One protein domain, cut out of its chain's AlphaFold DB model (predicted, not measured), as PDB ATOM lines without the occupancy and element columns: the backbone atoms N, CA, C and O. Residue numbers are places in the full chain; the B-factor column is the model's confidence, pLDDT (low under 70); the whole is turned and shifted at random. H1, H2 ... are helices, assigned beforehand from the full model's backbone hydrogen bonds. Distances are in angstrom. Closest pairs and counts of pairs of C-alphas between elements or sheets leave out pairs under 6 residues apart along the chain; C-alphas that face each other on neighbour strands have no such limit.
ATOM      1  N   PHE A 141     148.331 150.146 170.931       95.56
ATOM      2  CA  PHE A 141     149.475 149.224 170.815       95.56
ATOM      3  C   PHE A 141     149.998 148.701 172.156       95.56
ATOM      4  O   PHE A 141     150.382 147.540 172.254       95.56
ATOM      5  N   ARG A 142     149.981 149.516 173.220       96.31
ATOM      6  CA  ARG A 142     150.430 149.096 174.559       96.31
ATOM      7  C   ARG A 142     149.552 147.995 175.146       96.31
ATOM      8  O   ARG A 142     150.069 147.065 175.757       96.31
ATOM      9  N   ALA A 143     148.237 148.112 174.972       96.38
ATOM     10  CA  ALA A 143     147.292 147.105 175.438       96.38
ATOM     11  C   ALA A 143     147.431 145.822 174.613       96.38
ATOM     12  O   ALA A 143     147.510 144.744 175.192       96.38
ATOM     13  N   VAL A 144     147.560 145.952 173.290       96.69
ATOM     14  CA  VAL A 144     147.750 144.812 172.384       96.69
ATOM     15  C   VAL A 144     149.058 144.075 172.681       96.69
ATOM     16  O   VAL A 144     149.053 142.862 172.851       96.69
ATOM     17  N   THR A 145     150.161 144.809 172.861       96.62
ATOM     18  CA  THR A 145     151.469 144.258 173.267       96.62
ATOM     19  C   THR A 145     151.346 143.453 174.557       96.62
ATOM     20  O   THR A 145     151.862 142.346 174.642       96.62
ATOM     21  N   LYS A 146     150.622 143.979 175.558       97.12
ATOM     22  CA  LYS A 146     150.399 143.270 176.823       97.12
ATOM     23  C   LYS A 146     149.661 141.944 176.609       97.12
ATOM     24  O   LYS A 146     150.064 140.951 177.205       97.12
ATOM     25  N   MET A 147     148.612 141.930 175.781       97.69
ATOM     26  CA  MET A 147     147.848 140.709 175.494       97.69
ATOM     27  C   MET A 147     148.686 139.680 174.729       97.69
ATOM     28  O   MET A 147     148.695 138.511 175.097       97.69
ATOM     29  N   LEU A 148     149.429 140.113 173.707       97.50
ATOM     30  CA  LEU A 148     150.307 139.241 172.921       97.50
ATOM     31  C   LEU A 148     151.447 138.663 173.771       97.50
ATOM     32  O   LEU A 148     151.701 137.463 173.726       97.50
ATOM     33  N   HIS A 149     152.089 139.489 174.604       97.81
ATOM     34  CA  HIS A 149     153.110 139.028 175.549       97.81
ATOM     35  C   HIS A 149     152.527 138.052 176.575       97.81
ATOM     36  O   HIS A 149     153.113 137.010 176.850       97.81
ATOM     37  N   GLY A 150     151.338 138.347 177.111       97.75
ATOM     38  CA  GLY A 150     150.620 137.453 178.023       97.75
ATOM     39  C   GLY A 150     150.299 136.094 177.403       97.75
ATOM     40  O   GLY A 150     150.495 135.065 178.048       97.75
ATOM     41  N   GLU A 151     149.902 136.064 176.130       97.38
ATOM     42  CA  GLU A 151     149.701 134.822 175.378       97.38
ATOM     43  C   GLU A 151     151.009 134.033 175.192       97.38
ATOM     44  O   GLU A 151     151.019 132.804 175.291       97.38
ATOM     45  N   CYS A 152     152.135 134.713 174.976       98.00
ATOM     46  CA  CYS A 152     153.439 134.060 174.872       98.00
ATOM     47  C   CYS A 152     153.985 133.551 176.208       98.00
ATOM     48  O   CYS A 152     154.588 132.483 176.256       98.00
ATOM     49  N   VAL A 153     153.743 134.252 177.310       98.00
ATOM     50  CA  VAL A 153     154.274 133.847 178.619       98.00
ATOM     51  C   VAL A 153     153.376 132.827 179.319       98.00
ATOM     52  O   VAL A 153     153.904 131.934 179.977       98.00
ATOM     53  N   ARG A 154     152.047 132.956 179.187       96.69
ATOM     54  CA  ARG A 154     151.056 132.226 180.003       96.69
ATOM     55  C   ARG A 154     149.912 131.574 179.218       96.69
ATOM     56  O   ARG A 154     149.058 130.956 179.841       96.69
ATOM     57  N   GLY A 155     149.817 131.771 177.900       94.25
ATOM     58  CA  GLY A 155     148.643 131.322 177.135       94.25
ATOM     59  C   GLY A 155     147.342 132.020 177.561       94.25
ATOM     60  O   GLY A 155     146.284 131.398 177.574       94.25
ATOM     61  N   GLU A 156     147.427 133.295 177.961       92.69
ATOM     62  CA  GLU A 156     146.349 134.065 178.609       92.69
ATOM     63  C   GLU A 156     145.027 134.122 177.817       92.69
ATOM     64  O   GLU A 156     143.958 134.223 178.417       92.69
ATOM     65  N   VAL A 157     145.082 134.049 176.485       90.69
ATOM     66  CA  VAL A 157     143.904 134.081 175.602       90.69
ATOM     67  C   VAL A 157     143.566 132.689 175.053       90.69
ATOM     68  O   VAL A 157     142.432 132.448 174.629       90.69
ATOM     69  N   GLY A 158     144.532 131.769 175.060       91.50
ATOM     70  CA  GLY A 158     144.379 130.409 174.552       91.50
ATOM     71  C   GLY A 158     144.482 130.323 173.030       91.50
ATOM     72  O   GLY A 158     143.830 129.482 172.412       91.50
ATOM     73  N   PHE A 159     145.277 131.198 172.407       91.69
ATOM     74  CA  PHE A 159     145.568 131.114 170.973       91.69
ATOM     75  C   PHE A 159     146.557 130.003 170.633       91.69
ATOM     76  O   PHE A 159     146.558 129.535 169.498       91.69
ATOM     77  N   LYS A 160     147.347 129.530 171.605       92.38
ATOM     78  CA  LYS A 160     148.324 128.440 171.433       92.38
ATOM     79  C   LYS A 160     149.411 128.791 170.411       92.38
ATOM     80  O   LYS A 160     149.727 127.987 169.532       92.38
ATOM     81  N   PHE A 161     149.960 130.006 170.498       95.88
ATOM     82  CA  PHE A 161     151.069 130.447 169.637       95.88
ATOM     83  C   PHE A 161     152.285 129.524 169.739       95.88
ATOM     84  O   PHE A 161     152.620 129.098 170.846       95.88
ATOM     85  N   SER A 162     152.942 129.276 168.608       97.06
ATOM     86  CA  SER A 162     154.227 128.591 168.512       97.06
ATOM     87  C   SER A 162     155.337 129.398 169.176       97.06
ATOM     88  O   SER A 162     155.231 130.609 169.414       97.06
ATOM     89  N   SER A 163     156.432 128.710 169.478       97.44
ATOM     90  CA  SER A 163     157.627 129.353 170.005       97.44
ATOM     91  C   SER A 163     158.248 130.318 168.987       97.44
ATOM     92  O   SER A 163     158.708 131.388 169.382       97.44
ATOM     93  N   GLU A 164     158.172 130.000 167.691       97.56
ATOM     94  CA  GLU A 164     158.685 130.838 166.600       97.56
ATOM     95  C   GLU A 164     157.887 132.138 166.463       97.56
ATOM     96  O   GLU A 164     158.475 133.216 166.366       97.56
ATOM     97  N   LEU A 165     156.552 132.069 166.540       97.81
ATOM     98  CA  LEU A 165     155.715 133.267 166.549       97.81
ATOM     99  C   LEU A 165     155.992 134.133 167.782       97.81
ATOM    100  O   LEU A 165     156.065 135.354 167.667       97.81
ATOM    101  N   CYS A 166     156.193 133.533 168.954       98.12
ATOM    102  CA  CYS A 166     156.531 134.298 170.152       98.12
ATOM    103  C   CYS A 166     157.920 134.955 170.082       98.12
ATOM    104  O   CYS A 166     158.072 136.097 170.519       98.12
ATOM    105  N   ASP A 167     158.910 134.296 169.475       97.44
ATOM    106  CA  ASP A 167     160.225 134.895 169.216       97.44
ATOM    107  C   ASP A 167     160.127 136.074 168.225       97.44
ATOM    108  O   ASP A 167     160.771 137.112 168.404       97.44
ATOM    109  N   ALA A 168     159.273 135.952 167.208       97.75
ATOM    110  CA  ALA A 168     158.996 137.027 166.261       97.75
ATOM    111  C   ALA A 168     158.260 138.209 166.930       97.75
ATOM    112  O   ALA A 168     158.607 139.374 166.715       97.75
ATOM    113  N   LEU A 169     157.301 137.926 167.818       97.44
ATOM    114  CA  LEU A 169     156.563 138.942 168.573       97.44
ATOM    115  C   LEU A 169     157.454 139.746 169.531       97.44
ATOM    116  O   LEU A 169     157.266 140.959 169.625       97.44
ATOM    117  N   ASP A 170     158.466 139.136 170.160       96.44
ATOM    118  CA  ASP A 170     159.477 139.876 170.937       96.44
ATOM    119  C   ASP A 170     160.140 140.980 170.084       96.44
ATOM    120  O   ASP A 170     160.363 142.098 170.561       96.44
ATOM    121  N   THR A 171     160.389 140.701 168.798       95.06
ATOM    122  CA  THR A 171     160.907 141.683 167.826       95.06
ATOM    123  C   THR A 171     159.840 142.714 167.446       95.06
ATOM    124  O   THR A 171     160.126 143.912 167.366       95.06
ATOM    125  N   CYS A 172     158.585 142.288 167.268       95.94
ATOM    126  CA  CYS A 172     157.471 143.201 167.000       95.94
ATOM    127  C   CYS A 172     157.284 144.234 168.108       95.94
ATOM    128  O   CYS A 172     156.975 145.389 167.822       95.94
ATOM    129  N   PHE A 173     157.499 143.861 169.369       95.44
ATOM    130  CA  PHE A 173     157.337 144.783 170.487       95.44
ATOM    131  C   PHE A 173     158.347 145.934 170.434       95.44
ATOM    132  O   PHE A 173     157.982 147.066 170.743       95.44
ATOM    133  N   GLU A 174     159.580 145.694 169.985       92.88
ATOM    134  CA  GLU A 174     160.544 146.770 169.712       92.88
ATOM    135  C   GLU A 174     160.059 147.674 168.566       92.88
ATOM    136  O   GLU A 174     160.027 148.903 168.700       92.88
ATOM    137  N   SER A 175     159.591 147.064 167.470       92.62
ATOM    138  CA  SER A 175     159.059 147.777 166.301       92.62
ATOM    139  C   SER A 175     157.850 148.657 166.646       92.62
ATOM    140  O   SER A 175     157.784 149.814 166.225       92.62
ATOM    141  N   PHE A 176     156.925 148.175 167.482       94.38
ATOM    142  CA  PHE A 176     155.762 148.943 167.938       94.38
ATOM    143  C   PHE A 176     156.156 150.209 168.682       94.38
ATOM    144  O   PHE A 176     155.592 151.274 168.428       94.38
ATOM    145  N   TYR A 177     157.119 150.119 169.597       94.19
ATOM    146  CA  TYR A 177     157.573 151.290 170.339       94.19
ATOM    147  C   TYR A 177     158.237 152.307 169.419       94.19
ATOM    148  O   TYR A 177     157.871 153.487 169.468       94.19
ATOM    149  N   SER A 178     159.133 151.849 168.545       92.31
ATOM    150  CA  SER A 178     159.788 152.712 167.563       92.31
ATOM    151  C   SER A 178     158.754 153.412 166.674       92.31
ATOM    152  O   SER A 178     158.717 154.639 166.612       92.31
ATOM    153  N   THR A 179     157.822 152.650 166.102       91.56
ATOM    154  CA  THR A 179     156.806 153.143 165.160       91.56
ATOM    155  C   THR A 179     155.812 154.104 165.812       91.56
ATOM    156  O   THR A 179     155.538 155.179 165.284       91.56
ATOM    157  N   PHE A 180     155.255 153.750 166.975       92.88
ATOM    158  CA  PHE A 180     154.148 154.509 167.569       92.88
ATOM    159  C   PHE A 180     154.583 155.588 168.562       92.88
ATOM    160  O   PHE A 180     153.767 156.442 168.920       92.88
ATOM    161  N   THR A 181     155.834 155.563 169.031       94.31
ATOM    162  CA  THR A 181     156.355 156.554 169.992       94.31
ATOM    163  C   THR A 181     157.579 157.322 169.503       94.31
ATOM    164  O   THR A 181     157.936 158.320 170.130       94.31
ATOM    165  N   GLY A 182     158.225 156.875 168.420       93.88
ATOM    166  CA  GLY A 182     159.501 157.421 167.948       93.88
ATOM    167  C   GLY A 182     160.677 157.123 168.884       93.88
ATOM    168  O   GLY A 182     161.698 157.802 168.817       93.88
ATOM    169  N   LYS A 183     160.526 156.168 169.813       93.81
ATOM    170  CA  LYS A 183     161.512 155.829 170.849       93.81
ATOM    171  C   LYS A 183     161.673 154.310 170.962       93.81
ATOM    172  O   LYS A 183     160.696 153.596 170.737       93.81
ATOM    173  N   PRO A 184     162.858 153.806 171.355       93.88
ATOM    174  CA  PRO A 184     163.051 152.379 171.609       93.88
ATOM    175  C   PRO A 184     162.169 151.890 172.766       93.88
ATOM    176  O   PRO A 184     161.780 152.682 173.638       93.88
ATOM    177  N   LYS A 185     161.866 150.584 172.810       94.44
ATOM    178  CA  LYS A 185     161.140 150.005 173.946       94.44
ATOM    179  C   LYS A 185     162.005 150.135 175.205       94.44
ATOM    180  O   LYS A 185     163.171 149.743 175.194       94.44
ATOM    181  N   PRO A 186     161.474 150.664 176.322       93.38
ATOM    182  CA  PRO A 186     162.218 150.663 177.575       93.38
ATOM    183  C   PRO A 186     162.549 149.226 177.996       93.38
ATOM    184  O   PRO A 186     161.668 148.371 177.977       93.38
ATOM    185  N   ALA A 187     163.781 148.969 178.445       87.69
ATOM    186  CA  ALA A 187     164.230 147.623 178.833       87.69
ATOM    187  C   ALA A 187     163.382 146.980 179.953       87.69
ATOM    188  O   ALA A 187     163.287 145.761 180.039       87.69
ATOM    189  N   ALA A 188     162.744 147.803 180.792       85.94
ATOM    190  CA  ALA A 188     161.835 147.348 181.842       85.94
ATOM    191  C   ALA A 188     160.470 146.867 181.316       85.94
ATOM    192  O   ALA A 188     159.713 146.247 182.061       85.94
ATOM    193  N   VAL A 189     160.117 147.172 180.063       87.31
ATOM    194  CA  VAL A 189     158.822 146.808 179.484       87.31
ATOM    195  C   VAL A 189     158.954 145.519 178.685       87.31
ATOM    196  O   VAL A 189     159.476 145.542 177.571       87.31
ATOM    197  N   PHE A 190     158.418 144.442 179.269       89.25
ATOM    198  CA  PHE A 190     158.380 143.068 178.753       89.25
ATOM    199  C   PHE A 190     159.775 142.530 178.405       89.25
ATOM    200  O   PHE A 190     160.399 142.948 177.421       89.25
ATOM    201  N   ARG A 191     160.286 141.605 179.227       93.19
ATOM    202  CA  ARG A 191     161.483 140.842 178.859       93.19
ATOM    203  C   ARG A 191     161.075 139.809 177.814       93.19
ATOM    204  O   ARG A 191     159.893 139.553 177.615       93.19
ATOM    205  N   LYS A 192     162.065 139.198 177.164       95.81
ATOM    206  CA  LYS A 192     161.812 138.111 176.213       95.81
ATOM    207  C   LYS A 192     160.954 137.021 176.847       95.81
ATOM    208  O   LYS A 192     161.259 136.599 177.967       95.81
ATOM    209  N   TRP A 193     159.944 136.533 176.132       97.31
ATOM    210  CA  TRP A 193     158.952 135.607 176.693       97.31
ATOM    211  C   TRP A 193     159.586 134.334 177.283       97.31
ATOM    212  O   TRP A 193     159.180 133.879 178.351       97.31
ATOM    213  N   ARG A 194     160.654 133.812 176.655       97.38
ATOM    214  CA  ARG A 194     161.407 132.628 177.123       97.38
ATOM    215  C   ARG A 194     162.039 132.795 178.508       97.38
ATOM    216  O   ARG A 194     162.359 131.804 179.149       97.38
ATOM    217  N   LEU A 195     162.254 134.034 178.955       96.25
ATOM    218  CA  LEU A 195     162.812 134.344 180.276       96.25
ATOM    219  C   LEU A 195     161.736 134.467 181.361       96.25
ATOM    220  O   LEU A 195     162.082 134.567 182.536       96.25
ATOM    221  N   GLU A 196     160.463 134.535 180.972       96.56
ATOM    222  CA  GLU A 196     159.331 134.756 181.878       96.56
ATOM    223  C   GLU A 196     158.367 133.565 181.929       96.56
ATOM    224  O   GLU A 196     157.613 133.436 182.890       96.56
ATOM    225  N   THR A 197     158.357 132.719 180.900       97.88
ATOM    226  CA  THR A 197     157.442 131.581 180.801       97.88
ATOM    227  C   THR A 197     157.860 130.406 181.688       97.88
ATOM    228  O   THR A 197     159.050 130.191 181.931       97.88
ATOM    229  N   ASP A 198     156.887 129.627 182.162       97.38
ATOM    230  CA  ASP A 198     157.148 128.367 182.858       97.38
ATOM    231  C   ASP A 198     157.521 127.225 181.889       97.38
ATOM    232  O   ASP A 198     157.410 127.340 180.665       97.38
ATOM    233  N   GLN A 199     158.012 126.113 182.444       97.06
ATOM    234  CA  GLN A 199     158.504 124.974 181.661       97.06
ATOM    235  C   GLN A 199     157.395 124.262 180.874       97.06
ATOM    236  O   GLN A 199     157.651 123.774 179.770       97.06
ATOM    237  N   ASP A 200     156.174 124.223 181.405       96.12
ATOM    238  CA  ASP A 200     155.062 123.513 180.776       96.12
ATOM    239  C   ASP A 200     154.562 124.284 179.552       96.12
ATOM    240  O   ASP A 200     154.428 123.713 178.465       96.12
ATOM    241  N   ASN A 201     154.361 125.597 179.685       96.88
ATOM    242  CA  ASN A 201     153.999 126.460 178.568       96.88
ATOM    243  C   ASN A 201     155.132 126.533 177.532       96.88
ATOM    244  O   ASN A 201     154.859 126.478 176.334       96.88
ATOM    245  N   LEU A 202     156.402 126.576 177.955       97.56
ATOM    246  CA  LEU A 202     157.538 126.503 177.031       97.56
ATOM    247  C   LEU A 202     157.488 125.231 176.178       97.56
ATOM    248  O   LEU A 202     157.611 125.314 174.955       97.56
ATOM    249  N   LYS A 203     157.278 124.068 176.805       96.38
ATOM    250  CA  LYS A 203     157.162 122.788 176.100       96.38
ATOM    251  C   LYS A 203     156.009 122.808 175.095       96.38
ATOM    252  O   LYS A 203     156.223 122.486 173.931       96.38
ATOM    253  N   GLN A 204     154.825 123.262 175.505       94.12
ATOM    254  CA  GLN A 204     153.662 123.359 174.613       94.12
ATOM    255  C   GLN A 204     153.929 124.263 173.401       94.12
ATOM    256  O   GLN A 204     153.524 123.944 172.284       94.12
ATOM    257  N   LYS A 205     154.630 125.385 173.596       95.50
ATOM    258  CA  LYS A 205     154.975 126.311 172.508       95.50
ATOM    259  C   LYS A 205     156.026 125.747 171.559       95.50
ATOM    260  O   LYS A 205     155.989 126.077 170.379       95.50
ATOM    261  N   LEU A 206     156.946 124.918 172.053       96.00
ATOM    262  CA  LEU A 206     157.933 124.212 171.228       96.00
ATOM    263  C   LEU A 206     157.310 123.065 170.417       96.00
ATOM    264  O   LEU A 206     157.810 122.743 169.347       96.00
ATOM    265  N   GLU A 207     156.236 122.452 170.921       93.56
ATOM    266  CA  GLU A 207     155.471 121.419 170.206       93.56
ATOM    267  C   GLU A 207     154.502 122.015 169.171       93.56
ATOM    268  O   GLU A 207     154.160 121.366 168.183       93.56
ATOM    269  N   ALA A 208     154.049 123.252 169.384       91.62
ATOM    270  CA  ALA A 208     153.260 123.997 168.414       91.62
ATOM    271  C   ALA A 208     154.117 124.427 167.213       91.62
ATOM    272  O   ALA A 208     155.256 124.854 167.375       91.62
TER     273      ALA A 208
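What this domain is: This is residues 141 to 208 of the 223 residues of the protein "Hypothetical protein" of Lotharella oceanica (UniProt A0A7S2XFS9). Two helices, H1 and H2, lie side by side as a helical hairpin, with the short H3 across one end; an unnamed stretch, residues 182 to 198, runs back along the hairpin to H3. The printed part has 68 residues, with named helices H1, H2, H3 in that order and no named strand: all helix. It is compact, radius of gyration of the C-alphas 11.8 A, yet elongated, spanning 36 by 19 by 16 A.

Where its parts are: H1, residues 141 to 154, begins at C-alpha 141 (149.475, 149.224, 170.815) and is 19.4 A long. H2, residues 163 to 181, is 27.2 A long, with a kink of 29 degrees near residue 171. H3, residues 199 to 207, is 12.4 A long and ends at C-alpha 207 (155.471, 121.419, 170.206).

How they stand to each other: H1 and H2 touch, the closest C-alphas being those of Cys 152 and Cys 166, 5.6 A apart; they run opposite ways at a shallow tilt of 19 degrees. H3 only just touches H2, with 3 pairs of C-alphas within 8 A, through residue 163 of H2 alone; the closest C-alphas, of Ser 163 and Lys 205, are 4.7 A apart. H3 is about perpendicular to H2, at 81 degrees. H1 and H3 are close but not clearly touching, C-alphas 154 and 201 being closest at 6.6 A. Each O i to N i+4 pair is within hydrogen-bond range in H1 and H3, and 13 of 15 in H2.

The domain as a whole: The C-alphas farthest apart, of Gly 182 and Asp 200, are 36.5 A apart. The printed part has no cut; the link H2 to H3 is long. No printed residue is under 70 in pLDDT.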